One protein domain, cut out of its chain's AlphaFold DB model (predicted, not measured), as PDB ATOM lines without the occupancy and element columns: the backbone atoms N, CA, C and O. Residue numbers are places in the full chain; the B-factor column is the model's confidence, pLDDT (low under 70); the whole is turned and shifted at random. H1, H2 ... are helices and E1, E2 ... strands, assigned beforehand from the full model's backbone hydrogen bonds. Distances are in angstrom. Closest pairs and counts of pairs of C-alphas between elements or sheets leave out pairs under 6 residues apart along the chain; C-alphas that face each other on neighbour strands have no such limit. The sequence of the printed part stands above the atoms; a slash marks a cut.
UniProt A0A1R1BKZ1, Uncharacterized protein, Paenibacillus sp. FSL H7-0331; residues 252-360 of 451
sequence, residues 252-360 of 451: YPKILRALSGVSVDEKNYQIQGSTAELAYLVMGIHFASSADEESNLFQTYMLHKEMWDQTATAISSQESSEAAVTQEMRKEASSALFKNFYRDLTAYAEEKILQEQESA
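What this domain is: This is residues 252 to 360 of the 451 residues of an uncharacterized protein of Paenibacillus sp. FSL H7-0331 (UniProt A0A1R1BKZ1). A long straight helix, H6, makes the longest axis, and two helices side by side, H2 and H4, form a layer whose member H2 crosses it at nearly a right angle. H1 and H3 each pack on both H2 and H6, while H5 makes a corner with the first residues of H6 and has the small strand hairpin E1 and E2 beside it. The printed part has 109 residues, with six named helices and two named strands in the order H1, E1, E2, H2, H3, H4, H5, H6; the two strands make one antiparallel sheet, and the class is mostly helix. The whole is compact, with a radius of gyration of the C-alphas of 13.7 A, yet elongated in outline, spanning 44 by 27 by 24 A.

Where its parts are: Start at the sheet: E1 is residues 263 to 265 and E2 residues 270 to 272. Before them, find C-alpha 252 at (62.148, 16.793, 47.854), where H1, residues 252 to 259, begins. After them, H2 runs 20.0 A over residues 275 to 288, H3 takes residues 296 to 302, and H4 covers 18.4 A over residues 305 to 317. H5 is residues 324 to 332, 12.4 A long. From C-alpha 336 at (51.467, 0.493, 35.980), H6 runs 32.4 A to C-alpha 358 at (59.026, 18.453, 61.915).

How they stand to each other: Look first at the hairpin E1 and E2, antiparallel at 138 degrees, where N 263 and O 272 are within hydrogen-bond range at 2.9 A. From the hairpin go on to H5: the closest C-alphas of E2 and H5 are those of Gln 270 and Thr 326, 5.5 A apart. H5 touches residues 336 to 338 of H6 at a steep tilt of 53 degrees, closest at the C-alphas of Met 329 and Leu 337, 6.9 A. Farther along the chain in H6, look at Ala 349: H1 and H6 touch at a shallow tilt of 27 degrees, opposite ways, and their closest C-alphas are those of Tyr 252 and Ala 349, 5.1 A apart. H3 touches residues 340 to 348 of H6, closest at the C-alphas of Leu 297 and Asp 344, 4.9 A. H2 touches H4 at a shallow tilt of 29 degrees, opposite ways, with the C-alphas of Val 282 and Ala 312 closest at 4.7 A. H4 and H6 are apart. In H1 to H6, every O i to N i+4 pair is within hydrogen-bond range.

The domain as a whole: The two C-alphas farthest apart, those of Lys 331 and Ala 360, are 46.2 A from each other. The printed part has no cut, and no link is long. Mean pLDDT of the printed part is 92.8; look at residues 320 to 321 for the two under 70.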
ATOM      1  N   TYR A 252      63.373  17.591  47.921       94.88
ATOM      2  CA  TYR A 252      62.148  16.793  47.854       94.88
ATOM      3  C   TYR A 252      60.936  17.584  47.318       94.88
ATOM      4  O   TYR A 252      60.285  17.096  46.390       94.88
ATOM      5  N   PRO A 253      60.645  18.833  47.759       93.31
ATOM      6  CA  PRO A 253      59.556  19.618  47.170       93.31
ATOM      7  C   PRO A 253      59.796  19.936  45.689       93.31
ATOM      8  O   PRO A 253      58.856  19.988  44.893       93.31
ATOM      9  N   LYS A 254      61.065  20.128  45.308       92.81
ATOM     10  CA  LYS A 254      61.478  20.423  43.935       92.81
ATOM     11  C   LYS A 254      61.264  19.240  43.005       92.81
ATOM     12  O   LYS A 254      60.756  19.428  41.901       92.81
ATOM     13  N   ILE A 255      61.633  18.035  43.444       92.81
ATOM     14  CA  ILE A 255      61.499  16.838  42.616       92.81
ATOM     15  C   ILE A 255      60.032  16.423  42.476       92.81
ATOM     16  O   ILE A 255      59.599  16.185  41.353       92.81
ATOM     17  N   LEU A 256      59.228  16.501  43.548       92.12
ATOM     18  CA  LEU A 256      57.767  16.358  43.460       92.12
ATOM     19  C   LEU A 256      57.162  17.328  42.438       92.12
ATOM     20  O   LEU A 256      56.412  16.925  41.547       92.12
ATOM     21  N   ARG A 257      57.513  18.617  42.538       89.62
ATOM     22  CA  ARG A 257      56.969  19.651  41.655       89.62
ATOM     23  C   ARG A 257      57.410  19.490  40.199       89.62
ATOM     24  O   ARG A 257      56.663  19.866  39.298       89.62
ATOM     25  N   ALA A 258      58.598  18.955  39.945       87.56
ATOM     26  CA  ALA A 258      59.049  18.664  38.592       87.56
ATOM     27  C   ALA A 258      58.368  17.422  38.003       87.56
ATOM     28  O   ALA A 258      57.898  17.450  36.868       87.56
ATOM     29  N   LEU A 259      58.269  16.347  38.787       87.94
ATOM     30  CA  LEU A 259      57.630  15.104  38.365       87.94
ATOM     31  C   LEU A 259      56.122  15.276  38.135       87.94
ATOM     32  O   LEU A 259      55.569  14.579  37.294       87.94
ATOM     33  N   SER A 260      55.465  16.255  38.771       87.94
ATOM     34  CA  SER A 260      54.057  16.579  38.492       87.94
ATOM     35  C   SER A 260      53.799  17.140  37.081       87.94
ATOM     36  O   SER A 260      52.639  17.322  36.715       87.94
ATOM     37  N   GLY A 261      54.847  17.461  36.311       87.44
ATOM     38  CA  GLY A 261      54.775  17.770  34.876       87.44
ATOM     39  C   GLY A 261      55.131  16.585  33.964       87.44
ATOM     40  O   GLY A 261      54.946  16.664  32.750       87.44
ATOM     41  N   VAL A 262      55.617  15.477  34.534       91.69
ATOM     42  CA  VAL A 262      55.920  14.239  33.810       91.69
ATOM     43  C   VAL A 262      54.670  13.359  33.765       91.69
ATOM     44  O   VAL A 262      53.966  13.184  34.756       91.69
ATOM     45  N   SER A 263      54.380  12.787  32.600       92.88
ATOM     46  CA  SER A 263      53.201  11.944  32.370       92.88
ATOM     47  C   SER A 263      53.513  10.793  31.411       92.88
ATOM     48  O   SER A 263      54.599  10.737  30.838       92.88
ATOM     49  N   VAL A 264      52.571   9.863  31.235       93.19
ATOM     50  CA  VAL A 264      52.656   8.793  30.228       93.19
ATOM     51  C   VAL A 264      51.486   8.938  29.264       93.19
ATOM     52  O   VAL A 264      50.332   8.983  29.688       93.19
ATOM     53  N   ASP A 265      51.770   8.968  27.963       92.81
ATOM     54  CA  ASP A 265      50.739   8.814  26.939       92.81
ATOM     55  C   ASP A 265      50.281   7.355  26.898       92.81
ATOM     56  O   ASP A 265      50.905   6.516  26.252       92.81
ATOM     57  N   GLU A 266      49.170   7.061  27.571       92.25
ATOM     58  CA  GLU A 266      48.550   5.731  27.680       92.25
ATOM     59  C   GLU A 266      48.290   5.033  26.328       92.25
ATOM     60  O   GLU A 266      48.074   3.825  26.295       92.25
ATOM     61  N   LYS A 267      48.277   5.763  25.201       91.75
ATOM     62  CA  LYS A 267      48.073   5.177  23.863       91.75
ATOM     63  C   LYS A 267      49.361   4.640  23.248       91.75
ATOM     64  O   LYS A 267      49.315   3.689  22.474       91.75
ATOM     65  N   ASN A 268      50.490   5.275  23.561       90.94
ATOM     66  CA  ASN A 268      51.799   4.993  22.970       90.94
ATOM     67  C   ASN A 268      52.830   4.511  24.008       90.94
ATOM     68  O   ASN A 268      53.952   4.170  23.631       90.94
ATOM     69  N   TYR A 269      52.461   4.505  25.291       91.56
ATOM     70  CA  TYR A 269      53.280   4.252  26.482       91.56
ATOM     71  C   TYR A 269      54.540   5.123  26.597       91.56
ATOM     72  O   TYR A 269      55.485   4.763  27.290       91.56
ATOM     73  N   GLN A 270      54.567   6.280  25.932       91.50
ATOM     74  CA  GLN A 270      55.720   7.181  25.948       91.50
ATOM     75  C   GLN A 270      55.650   8.139  27.134       91.50
ATOM     76  O   GLN A 270      54.604   8.739  27.391       91.50
ATOM     77  N   ILE A 271      56.777   8.313  27.824       92.50
ATOM     78  CA  ILE A 271      56.926   9.350  28.849       92.50
ATOM     79  C   ILE A 271      56.954  10.723  28.164       92.50
ATOM     80  O   ILE A 271      57.696  10.935  27.206       92.50
ATOM     81  N   GLN A 272      56.149  11.656  28.667       93.38
ATOM     82  CA  GLN A 272      56.057  13.035  28.198       93.38
ATOM     83  C   GLN A 272      56.422  14.014  29.319       93.38
ATOM     84  O   GLN A 272      56.050  13.817  30.473       93.38
ATOM     85  N   GLY A 273      57.130  15.080  28.955       92.94
ATOM     86  CA  GLY A 273      57.545  16.179  29.827       92.94
ATOM     87  C   GLY A 273      58.494  17.112  29.071       92.94
ATOM     88  O   GLY A 273      59.014  16.749  28.013       92.94
ATOM     89  N   SER A 274      58.738  18.319  29.581       92.31
ATOM     90  CA  SER A 274      59.794  19.183  29.036       92.31
ATOM     91  C   SER A 274      61.187  18.640  29.371       92.31
ATOM     92  O   SER A 274      61.367  17.876  30.318       92.31
ATOM     93  N   THR A 275      62.220  19.103  28.658       90.94
ATOM     94  CA  THR A 275      63.626  18.754  28.940       90.94
ATOM     95  C   THR A 275      64.031  19.028  30.395       90.94
ATOM     96  O   THR A 275      64.883  18.332  30.936       90.94
ATOM     97  N   ALA A 276      63.417  20.022  31.050       89.81
ATOM     98  CA  ALA A 276      63.669  20.311  32.458       89.81
ATOM     99  C   ALA A 276      63.035  19.262  33.385       89.81
ATOM    100  O   ALA A 276      63.698  18.790  34.301       89.81
ATOM    101  N   GLU A 277      61.779  18.885  33.140       92.62
ATOM    102  CA  GLU A 277      61.034  17.903  33.943       92.62
ATOM    103  C   GLU A 277      61.608  16.489  33.766       92.62
ATOM    104  O   GLU A 277      61.813  15.779  34.748       92.62
ATOM    105  N   LEU A 278      61.998  16.123  32.541       93.62
ATOM    106  CA  LEU A 278      62.692  14.864  32.253       93.62
ATOM    107  C   LEU A 278      64.082  14.790  32.913       93.62
ATOM    108  O   LEU A 278      64.452  13.736  33.421       93.62
ATOM    109  N   ALA A 279      64.824  15.900  33.005       92.56
ATOM    110  CA  ALA A 279      66.086  15.930  33.753       92.56
ATOM    111  C   ALA A 279      65.885  15.711  35.269       92.56
ATOM    112  O   ALA A 279      66.745  15.128  35.927       92.56
ATOM    113  N   TYR A 280      64.744  16.117  35.835       93.62
ATOM    114  CA  TYR A 280      64.398  15.764  37.214       93.62
ATOM    115  C   TYR A 280      63.903  14.314  37.357       93.62
ATOM    116  O   TYR A 280      64.090  13.736  38.424       93.62
ATOM    117  N   LEU A 281      63.343  13.693  36.309       94.75
ATOM    118  CA  LEU A 281      63.076  12.248  36.305       94.75
ATOM    119  C   LEU A 281      64.377  11.433  36.373       94.75
ATOM    120  O   LEU A 281      64.436  10.484  37.148       94.75
ATOM    121  N   VAL A 282      65.431  11.834  35.649       95.12
ATOM    122  CA  VAL A 282      66.782  11.244  35.782       95.12
ATOM    123  C   VAL A 282      67.269  11.345  37.228       95.12
ATOM    124  O   VAL A 282      67.572  10.326  37.845       95.12
ATOM    125  N   MET A 283      67.241  12.553  37.806       95.19
ATOM    126  CA  MET A 283      67.618  12.765  39.208       95.19
ATOM    127  C   MET A 283      66.763  11.935  40.180       95.19
ATOM    128  O   MET A 283      67.267  11.519  41.217       95.19
ATOM    129  N   GLY A 284      65.492  11.675  39.859       95.94
ATOM    130  CA  GLY A 284      64.578  10.861  40.667       95.94
ATOM    131  C   GLY A 284      64.884   9.366  40.597       95.94
ATOM    132  O   GLY A 284      64.805   8.680  41.611       95.94
ATOM    133  N   ILE A 285      65.294   8.877  39.423       96.50
ATOM    134  CA  ILE A 285      65.779   7.507  39.223       96.50
ATOM    135  C   ILE A 285      67.096   7.292  39.973       96.50
ATOM    136  O   ILE A 285      67.204   6.336  40.739       96.50
ATOM    137  N   HIS A 286      68.074   8.188  39.814       96.25
ATOM    138  CA  HIS A 286      69.329   8.080  40.556       96.25
ATOM    139  C   HIS A 286      69.096   8.216  42.065       96.25
ATOM    140  O   HIS A 286      69.630   7.423  42.824       96.25
ATOM    141  N   PHE A 287      68.238   9.126  42.524       96.38
ATOM    142  CA  PHE A 287      67.868   9.222  43.939       96.38
ATOM    143  C   PHE A 287      67.237   7.938  44.500       96.38
ATOM    144  O   PHE A 287      67.593   7.530  45.608       96.38
ATOM    145  N   ALA A 288      66.383   7.258  43.731       96.25
ATOM    146  CA  ALA A 288      65.780   5.988  44.133       96.25
ATOM    147  C   ALA A 288      66.806   4.860  44.361       96.25
ATOM    148  O   ALA A 288      66.547   3.973  45.170       96.25
ATOM    149  N   SER A 289      67.984   4.913  43.719       95.25
ATOM    150  CA  SER A 289      69.074   3.949  43.951       95.25
ATOM    151  C   SER A 289      69.813   4.143  45.280       95.25
ATOM    152  O   SER A 289      70.603   3.285  45.671       95.25
ATOM    153  N   SER A 290      69.543   5.250  45.979       93.56
ATOM    154  CA  SER A 290      70.134   5.618  47.275       93.56
ATOM    155  C   SER A 290      69.114   5.910  48.377       93.56
ATOM    156  O   SER A 290      69.508   6.328  49.462       93.56
ATOM    157  N   ALA A 291      67.821   5.723  48.101       95.00
ATOM    158  CA  ALA A 291      66.775   5.763  49.117       95.00
ATOM    159  C   ALA A 291      66.995   4.654  50.166       95.00
ATOM    160  O   ALA A 291      67.642   3.649  49.868       95.00
ATOM    161  N   ASP A 292      66.447   4.823  51.375       94.88
ATOM    162  CA  ASP A 292      66.572   3.834  52.458       94.88
ATOM    163  C   ASP A 292      66.211   2.416  51.961       94.88
ATOM    164  O   ASP A 292      65.167   2.239  51.329       94.88
ATOM    165  N   GLU A 293      67.044   1.403  52.240       95.44
ATOM    166  CA  GLU A 293      66.925   0.068  51.609       95.44
ATOM    167  C   GLU A 293      65.579  -0.632  51.897       95.44
ATOM    168  O   GLU A 293      65.050  -1.364  51.060       95.44
ATOM    169  N   GLU A 294      64.984  -0.360  53.059       96.06
ATOM    170  CA  GLU A 294      63.670  -0.873  53.485       96.06
ATOM    171  C   GLU A 294      62.483  -0.103  52.859       96.06
ATOM    172  O   GLU A 294      61.320  -0.430  53.100       96.06
ATOM    173  N   SER A 295      62.738   0.948  52.070       96.75
ATOM    174  CA  SER A 295      61.689   1.779  51.472       96.75
ATOM    175  C   SER A 295      61.075   1.152  50.219       96.75
ATOM    176  O   SER A 295      61.760   0.572  49.373       96.75
ATOM    177  N   ASN A 296      59.768   1.367  50.026       97.31
ATOM    178  CA  ASN A 296      59.074   0.962  48.797       97.31
ATOM    179  C   ASN A 296      59.720   1.567  47.535       97.31
ATOM    180  O   ASN A 296      59.733   0.919  46.494       97.31
ATOM    181  N   LEU A 297      60.283   2.780  47.625       97.19
ATOM    182  CA  LEU A 297      60.993   3.429  46.521       97.19
ATOM    183  C   LEU A 297      62.231   2.627  46.096       97.19
ATOM    184  O   LEU A 297      62.366   2.298  44.917       97.19
ATOM    185  N   PHE A 298      63.101   2.283  47.050       97.00
ATOM    186  CA  PHE A 298      64.300   1.492  46.779       97.00
ATOM    187  C   PHE A 298      63.937   0.108  46.228       97.00
ATOM    188  O   PHE A 298      64.499  -0.324  45.224       97.00
ATOM    189  N   GLN A 299      62.938  -0.561  46.813       97.62
ATOM    190  CA  GLN A 299      62.480  -1.880  46.361       97.62
ATOM    191  C   GLN A 299      61.861  -1.838  44.946       97.62
ATOM    192  O   GLN A 299      62.218  -2.661  44.098       97.62
ATOM    193  N   THR A 300      61.005  -0.853  44.636       96.38
ATOM    194  CA  THR A 300      60.420  -0.655  43.290       96.38
ATOM    195  C   THR A 300      61.483  -0.275  42.244       96.38
ATOM    196  O   THR A 300      61.369  -0.672  41.079       96.38
ATOM    197  N   TYR A 301      62.548   0.440  42.629       96.81
ATOM    198  CA  TYR A 301      63.711   0.664  41.763       96.81
ATOM    199  C   TYR A 301      64.513  -0.630  41.548       96.81
ATOM    200  O   TYR A 301      64.721  -1.036  40.405       96.81
ATOM    201  N   MET A 302      64.912  -1.321  42.621       97.25
ATOM    202  CA  MET A 302      65.769  -2.511  42.556       97.25
ATOM    203  C   MET A 302      65.137  -3.674  41.782       97.25
ATOM    204  O   MET A 302      65.850  -4.371  41.058       97.25
ATOM    205  N   LEU A 303      63.812  -3.843  41.851       96.38
ATOM    206  CA  LEU A 303      63.073  -4.852  41.081       96.38
ATOM    207  C   LEU A 303      63.261  -4.710  39.556       96.38
ATOM    208  O   LEU A 303      63.220  -5.706  38.836       96.38
ATOM    209  N   HIS A 304      63.508  -3.490  39.067       95.88
ATOM    210  CA  HIS A 304      63.684  -3.176  37.643       95.88
ATOM    211  C   HIS A 304      64.970  -2.365  37.373       95.88
ATOM    212  O   HIS A 304      65.019  -1.576  36.426       95.88
ATOM    213  N   LYS A 305      66.011  -2.549  38.203       96.06
ATOM    214  CA  LYS A 305      67.198  -1.673  38.285       96.06
ATOM    215  C   LYS A 305      67.797  -1.303  36.923       96.06
ATOM    216  O   LYS A 305      67.901  -0.128  36.590       96.06
ATOM    217  N   GLU A 306      68.145  -2.309  36.120       95.69
ATOM    218  CA  GLU A 306      68.804  -2.128  34.819       95.69
ATOM    219  C   GLU A 306      67.959  -1.286  33.847       95.69
ATOM    220  O   GLU A 306      68.481  -0.415  33.154       95.69
ATOM    221  N   MET A 307      66.642  -1.492  33.831       96.06
ATOM    222  CA  MET A 307      65.715  -0.738  32.985       96.06
ATOM    223  C   MET A 307      65.595   0.725  33.444       96.06
ATOM    224  O   MET A 307      65.487   1.626  32.606       96.06
ATOM    225  N   TRP A 308      65.639   0.987  34.753       96.38
ATOM    226  CA  TRP A 308      65.686   2.352  35.277       96.38
ATOM    227  C   TRP A 308      67.015   3.043  34.945       96.38
ATOM    228  O   TRP A 308      66.989   4.154  34.421       96.38
ATOM    229  N   ASP A 309      68.155   2.370  35.119       95.25
ATOM    230  CA  ASP A 309      69.483   2.898  34.765       95.25
ATOM    231  C   ASP A 309      69.587   3.223  33.257       95.25
ATOM    232  O   ASP A 309      70.043   4.301  32.861       95.25
ATOM    233  N   GLN A 310      69.095   2.328  32.391       94.50
ATOM    234  CA  GLN A 310      69.016   2.550  30.941       94.50
ATOM    235  C   GLN A 310      68.063   3.703  30.580       94.50
ATOM    236  O   GLN A 310      68.332   4.465  29.652       94.50
ATOM    237  N   THR A 311      66.966   3.871  31.324       94.06
ATOM    238  CA  THR A 311      66.021   4.988  31.156       94.06
ATOM    239  C   THR A 311      66.662   6.323  31.535       94.06
ATOM    240  O   THR A 311      66.572   7.278  30.763       94.06
ATOM    241  N   ALA A 312      67.354   6.388  32.675       94.75
ATOM    242  CA  ALA A 312      68.099   7.569  33.099       94.75
ATOM    243  C   ALA A 312      69.195   7.940  32.081       94.75
ATOM    244  O   ALA A 312      69.328   9.107  31.705       94.75
ATOM    245  N   THR A 313      69.909   6.936  31.560       93.44
ATOM    246  CA  THR A 313      70.937   7.100  30.518       93.44
ATOM    247  C   THR A 313      70.358   7.682  29.224       93.44
ATOM    248  O   THR A 313      70.836   8.715  28.762       93.44
ATOM    249  N   ALA A 314      69.297   7.079  28.672       92.56
ATOM    250  CA  ALA A 314      68.690   7.504  27.404       92.56
ATOM    251  C   ALA A 314      68.071   8.915  27.467       92.56
ATOM    252  O   ALA A 314      68.160   9.682  26.510       92.56
ATOM    253  N   ILE A 315      67.474   9.292  28.605       92.62
ATOM    254  CA  ILE A 315      66.972  10.660  28.807       92.62
ATOM    255  C   ILE A 315      68.141  11.659  28.886       92.62
ATOM    256  O   ILE A 315      68.051  12.761  28.339       92.62
ATOM    257  N   SER A 316      69.246  11.276  29.533       91.00
ATOM    258  CA  SER A 316      70.421  12.139  29.721       91.00
ATOM    259  C   SER A 316      71.222  12.358  28.437       91.00
ATOM    260  O   SER A 316      71.717  13.464  28.213       91.00
ATOM    261  N   SER A 317      71.342  11.340  27.578       90.31
ATOM    262  CA  SER A 317      72.068  11.440  26.304       90.31
ATOM    263  C   SER A 317      71.321  12.249  25.236       90.31
ATOM    264  O   SER A 317      71.941  12.701  24.274       90.31
ATOM    265  N   GLN A 318      70.009  12.465  25.411       83.88
ATOM    266  CA  GLN A 318      69.097  13.048  24.414       83.88
ATOM    267  C   GLN A 318      69.066  12.273  23.083       83.88
ATOM    268  O   GLN A 318      68.651  12.805  22.050       83.88
ATOM    269  N   GLU A 319      69.499  11.012  23.091       80.25
ATOM    270  CA  GLU A 319      69.447  10.145  21.921       80.25
ATOM    271  C   GLU A 319      67.996   9.783  21.593       80.25
ATOM    272  O   GLU A 319      67.164   9.567  22.472       80.25
ATOM    273  N   SER A 320      67.675   9.648  20.303       64.88
ATOM    274  CA  SER A 320      66.335   9.238  19.856       64.88
ATOM    275  C   SER A 320      66.038   7.746  20.093       64.88
ATOM    276  O   SER A 320      65.124   7.191  19.482       64.88
ATOM    277  N   SER A 321      66.835   7.077  20.927       67.50
ATOM    278  CA  SER A 321      66.582   5.736  21.439       67.50
ATOM    279  C   SER A 321      65.426   5.776  22.431       67.50
ATOM    280  O   SER A 321      65.483   6.478  23.440       67.50
ATOM    281  N   GLU A 322      64.382   4.999  22.168       81.88
ATOM    282  CA  GLU A 322      63.238   4.901  23.068       81.88
ATOM    283  C   GLU A 322      63.660   4.331  24.432       81.88
ATOM    284  O   GLU A 322      64.228   3.241  24.500       81.88
ATOM    285  N   ALA A 323      63.398   5.071  25.513       84.88
ATOM    286  CA  ALA A 323      63.843   4.707  26.859       84.88
ATOM    287  C   ALA A 323      63.321   3.322  27.286       84.88
ATOM    288  O   ALA A 323      62.170   2.976  27.010       84.88
ATOM    289  N   ALA A 324      64.144   2.545  27.998       90.69
ATOM    290  CA  ALA A 324      63.857   1.143  28.319       90.69
ATOM    291  C   ALA A 324      62.495   0.937  29.015       90.69
ATOM    292  O   ALA A 324      61.754   0.026  28.653       90.69
ATOM    293  N   VAL A 325      62.100   1.838  29.923       90.69
ATOM    294  CA  VAL A 325      60.773   1.796  30.565       90.69
ATOM    295  C   VAL A 325      59.608   1.954  29.576       90.69
ATOM    296  O   VAL A 325      58.566   1.338  29.760       90.69
ATOM    297  N   THR A 326      59.765   2.720  28.490       90.69
ATOM    298  CA  THR A 326      58.745   2.818  27.424       90.69
ATOM    299  C   THR A 326      58.650   1.510  26.639       90.69
ATOM    300  O   THR A 326      57.547   1.067  26.322       90.69
ATOM    301  N   GLN A 327      59.784   0.855  26.364       92.50
ATOM    302  CA  GLN A 327      59.798  -0.448  25.691       92.50
ATOM    303  C   GLN A 327      59.096  -1.520  26.543       92.50
ATOM    304  O   GLN A 327      58.268  -2.273  26.030       92.50
ATOM    305  N   GLU A 328      59.361  -1.543  27.853       91.69
ATOM    306  CA  GLU A 328      58.742  -2.499  28.774       91.69
ATOM    307  C   GLU A 328      57.246  -2.207  28.991       91.69
ATOM    308  O   GLU A 328      56.427  -3.110  28.843       91.69
ATOM    309  N   MET A 329      56.845  -0.943  29.194       93.69
ATOM    310  CA  MET A 329      55.423  -0.565  29.280       93.69
ATOM    311  C   MET A 329      54.628  -0.925  28.009       93.69
ATOM    312  O   MET A 329      53.462  -1.309  28.101       93.69
ATOM    313  N   ARG A 330      55.246  -0.866  26.816       92.69
ATOM    314  CA  ARG A 330      54.639  -1.375  25.567       92.69
ATOM    315  C   ARG A 330      54.494  -2.893  25.558       92.69
ATOM    316  O   ARG A 330      53.462  -3.393  25.120       92.69
ATOM    317  N   LYS A 331      55.516  -3.612  26.023       94.31
ATOM    318  CA  LYS A 331      55.556  -5.080  26.108       94.31
ATOM    319  C   LYS A 331      54.537  -5.634  27.111       94.31
ATOM    320  O   LYS A 331      53.920  -6.656  26.825       94.31
ATOM    321  N   GLU A 332      54.308  -4.939  28.221       93.12
ATOM    322  CA  GLU A 332      53.242  -5.249  29.186       93.12
ATOM    323  C   GLU A 332      51.859  -4.698  28.786       93.12
ATOM    324  O   GLU A 332      50.858  -5.070  29.398       93.12
ATOM    325  N   ALA A 333      51.790  -3.802  27.790       92.81
ATOM    326  CA  ALA A 333      50.617  -2.975  27.479       92.81
ATOM    327  C   ALA A 333      50.038  -2.281  28.733       92.81
ATOM    328  O   ALA A 333      48.832  -2.307  28.992       92.81
ATOM    329  N   SER A 334      50.926  -1.699  29.544       94.31
ATOM    330  CA  SER A 334      50.621  -1.203  30.884       94.31
ATOM    331  C   SER A 334      51.532  -0.046  31.284       94.31
ATOM    332  O   SER A 334      52.750  -0.131  31.186       94.31
ATOM    333  N   SER A 335      50.949   1.023  31.827       93.81
ATOM    334  CA  SER A 335      51.676   2.121  32.480       93.81
ATOM    335  C   SER A 335      51.844   1.925  33.996       93.81
ATOM    336  O   SER A 335      52.338   2.820  34.688       93.81
ATOM    337  N   ALA A 336      51.431   0.771  34.541       95.00
ATOM    338  CA  ALA A 336      51.467   0.493  35.980       95.00
ATOM    339  C   ALA A 336      52.889   0.557  36.559       95.00
ATOM    340  O   ALA A 336      53.071   1.080  37.654       95.00
ATOM    341  N   LEU A 337      53.887   0.103  35.798       93.62
ATOM    342  CA  LEU A 337      55.311   0.160  36.127       93.62
ATOM    343  C   LEU A 337      55.775   1.586  36.481       93.62
ATOM    344  O   LEU A 337      56.241   1.835  37.593       93.62
ATOM    345  N   PHE A 338      55.561   2.547  35.575       94.62
ATOM    346  CA  PHE A 338      55.898   3.952  35.818       94.62
ATOM    347  C   PHE A 338      55.038   4.575  36.925       94.62
ATOM    348  O   PHE A 338      55.551   5.314  37.760       94.62
ATOM    349  N   LYS A 339      53.739   4.250  36.983       94.31
ATOM    350  CA  LYS A 339      52.824   4.760  38.021       94.31
ATOM    351  C   LYS A 339      53.189   4.284  39.427       94.31
ATOM    352  O   LYS A 339      53.058   5.064  40.365       94.31
ATOM    353  N   ASN A 340      53.651   3.042  39.576       95.38
ATOM    354  CA  ASN A 340      54.150   2.507  40.842       95.38
ATOM    355  C   ASN A 340      55.408   3.263  41.275       95.38
ATOM    356  O   ASN A 340      55.409   3.846  42.354       95.38
ATOM    357  N   PHE A 341      56.416   3.359  40.400       95.56
ATOM    358  CA  PHE A 341      57.640   4.114  40.682       95.56
ATOM    359  C   PHE A 341      57.351   5.578  41.047       95.56
ATOM    360  O   PHE A 341      57.824   6.061  42.073       95.56
ATOM    361  N   TYR A 342      56.512   6.273  40.271       94.19
ATOM    362  CA  TYR A 342      56.133   7.658  40.556       94.19
ATOM    363  C   TYR A 342      55.370   7.809  41.882       94.19
ATOM    364  O   TYR A 342      55.643   8.747  42.630       94.19
ATOM    365  N   ARG A 343      54.452   6.888  42.215       94.69
ATOM    366  CA  ARG A 343      53.758   6.861  43.515       94.69
ATOM    367  C   ARG A 343      54.743   6.664  44.666       94.69
ATOM    368  O   ARG A 343      54.666   7.397  45.644       94.69
ATOM    369  N   ASP A 344      55.637   5.688  44.560       96.00
ATOM    370  CA  ASP A 344      56.550   5.322  45.647       96.00
ATOM    371  C   ASP A 344      57.612   6.415  45.863       96.00
ATOM    372  O   ASP A 344      57.916   6.769  47.001       96.00
ATOM    373  N   LEU A 345      58.076   7.040  44.774       95.31
ATOM    374  CA  LEU A 345      58.928   8.233  44.795       95.31
ATOM    375  C   LEU A 345      58.203   9.447  45.388       95.31
ATOM    376  O   LEU A 345      58.794  10.198  46.163       95.31
ATOM    377  N   THR A 346      56.914   9.613  45.074       93.25
ATOM    378  CA  THR A 346      56.078  10.664  45.669       93.25
ATOM    379  C   THR A 346      55.946  10.464  47.176       93.25
ATOM    380  O   THR A 346      56.216  11.392  47.930       93.25
ATOM    381  N   ALA A 347      55.606   9.253  47.624       94.00
ATOM    382  CA  ALA A 347      55.418   8.938  49.038       94.00
ATOM    383  C   ALA A 347      56.708   9.119  49.858       94.00
ATOM    384  O   ALA A 347      56.669   9.743  50.915       94.00
ATOM    385  N   TYR A 348      57.855   8.647  49.356       95.25
ATOM    386  CA  TYR A 348      59.150   8.842  50.021       95.25
ATOM    387  C   TYR A 348      59.519  10.331  50.111       95.25
ATOM    388  O   TYR A 348      59.948  10.807  51.160       95.25
ATOM    389  N   ALA A 349      59.306  11.102  49.040       94.31
ATOM    390  CA  ALA A 349      59.558  12.540  49.061       94.31
ATOM    391  C   ALA A 349      58.592  13.298  49.994       94.31
ATOM    392  O   ALA A 349      59.038  14.198  50.701       94.31
ATOM    393  N   GLU A 350      57.306  12.930  50.060       93.00
ATOM    394  CA  GLU A 350      56.363  13.475  51.051       93.00
ATOM    395  C   GLU A 350      56.795  13.141  52.494       93.00
ATOM    396  O   GLU A 350      56.738  14.016  53.358       93.00
ATOM    397  N   GLU A 351      57.309  11.934  52.758       94.75
ATOM    398  CA  GLU A 351      57.841  11.551  54.074       94.75
ATOM    399  C   GLU A 351      59.064  12.395  54.475       94.75
ATOM    400  O   GLU A 351      59.086  12.974  55.564       94.75
ATOM    401  N   LYS A 352      60.062  12.540  53.589       94.62
ATOM    402  CA  LYS A 352      61.247  13.372  53.868       94.62
ATOM    403  C   LYS A 352      60.886  14.854  54.036       94.62
ATOM    404  O   LYS A 352      61.471  15.525  54.884       94.62
ATOM    405  N   ILE A 353      59.883  15.361  53.311       92.75
ATOM    406  CA  ILE A 353      59.329  16.712  53.518       92.75
ATOM    407  C   ILE A 353      58.739  16.864  54.920       92.75
ATOM    408  O   ILE A 353      58.970  17.887  55.566       92.75
ATOM    409  N   LEU A 354      57.986  15.874  55.403       93.38
ATOM    410  CA  LEU A 354      57.438  15.907  56.758       93.38
ATOM    411  C   LEU A 354      58.561  15.883  57.804       93.38
ATOM    412  O   LEU A 354      58.523  16.690  58.726       93.38
ATOM    413  N   GLN A 355      59.607  15.073  57.614       93.69
ATOM    414  CA  GLN A 355      60.790  15.049  58.492       93.69
ATOM    415  C   GLN A 355      61.540  16.400  58.507       93.69
ATOM    416  O   GLN A 355      61.894  16.905  59.578       93.69
ATOM    417  N   GLU A 356      61.728  17.044  57.346       91.56
ATOM    418  CA  GLU A 356      62.271  18.410  57.260       91.56
ATOM    419  C   GLU A 356      61.393  19.416  58.023       91.56
ATOM    420  O   GLU A 356      61.902  20.232  58.797       91.56
ATOM    421  N   GLN A 357      60.071  19.351  57.843       92.75
ATOM    422  CA  GLN A 357      59.115  20.249  58.494       92.75
ATOM    423  C   GLN A 357      59.035  20.026  60.007       92.75
ATOM    424  O   GLN A 357      59.009  21.001  60.757       92.75
ATOM    425  N   GLU A 358      59.047  18.782  60.487       94.69
ATOM    426  CA  GLU A 358      59.026  18.453  61.915       94.69
ATOM    427  C   GLU A 358      60.187  19.113  62.663       94.69
ATOM    428  O   GLU A 358      59.959  19.698  63.726       94.69
ATOM    429  N   SER A 359      61.384  19.132  62.059       92.69
ATOM    430  CA  SER A 359      62.580  19.788  62.608       92.69
ATOM    431  C   SER A 359      62.460  21.313  62.769       92.69
ATOM    432  O   SER A 359      63.206  21.922  63.544       92.69
ATOM    433  N   ALA A 360      61.525  21.953  62.058       93.88
ATOM    434  CA  ALA A 360      61.353  23.398  62.082       93.88
ATOM    435  C   ALA A 360      60.600  23.876  63.344       93.88
ATOM    436  O   ALA A 360      59.696  23.191  63.832       93.88
TER     437      ALA A 360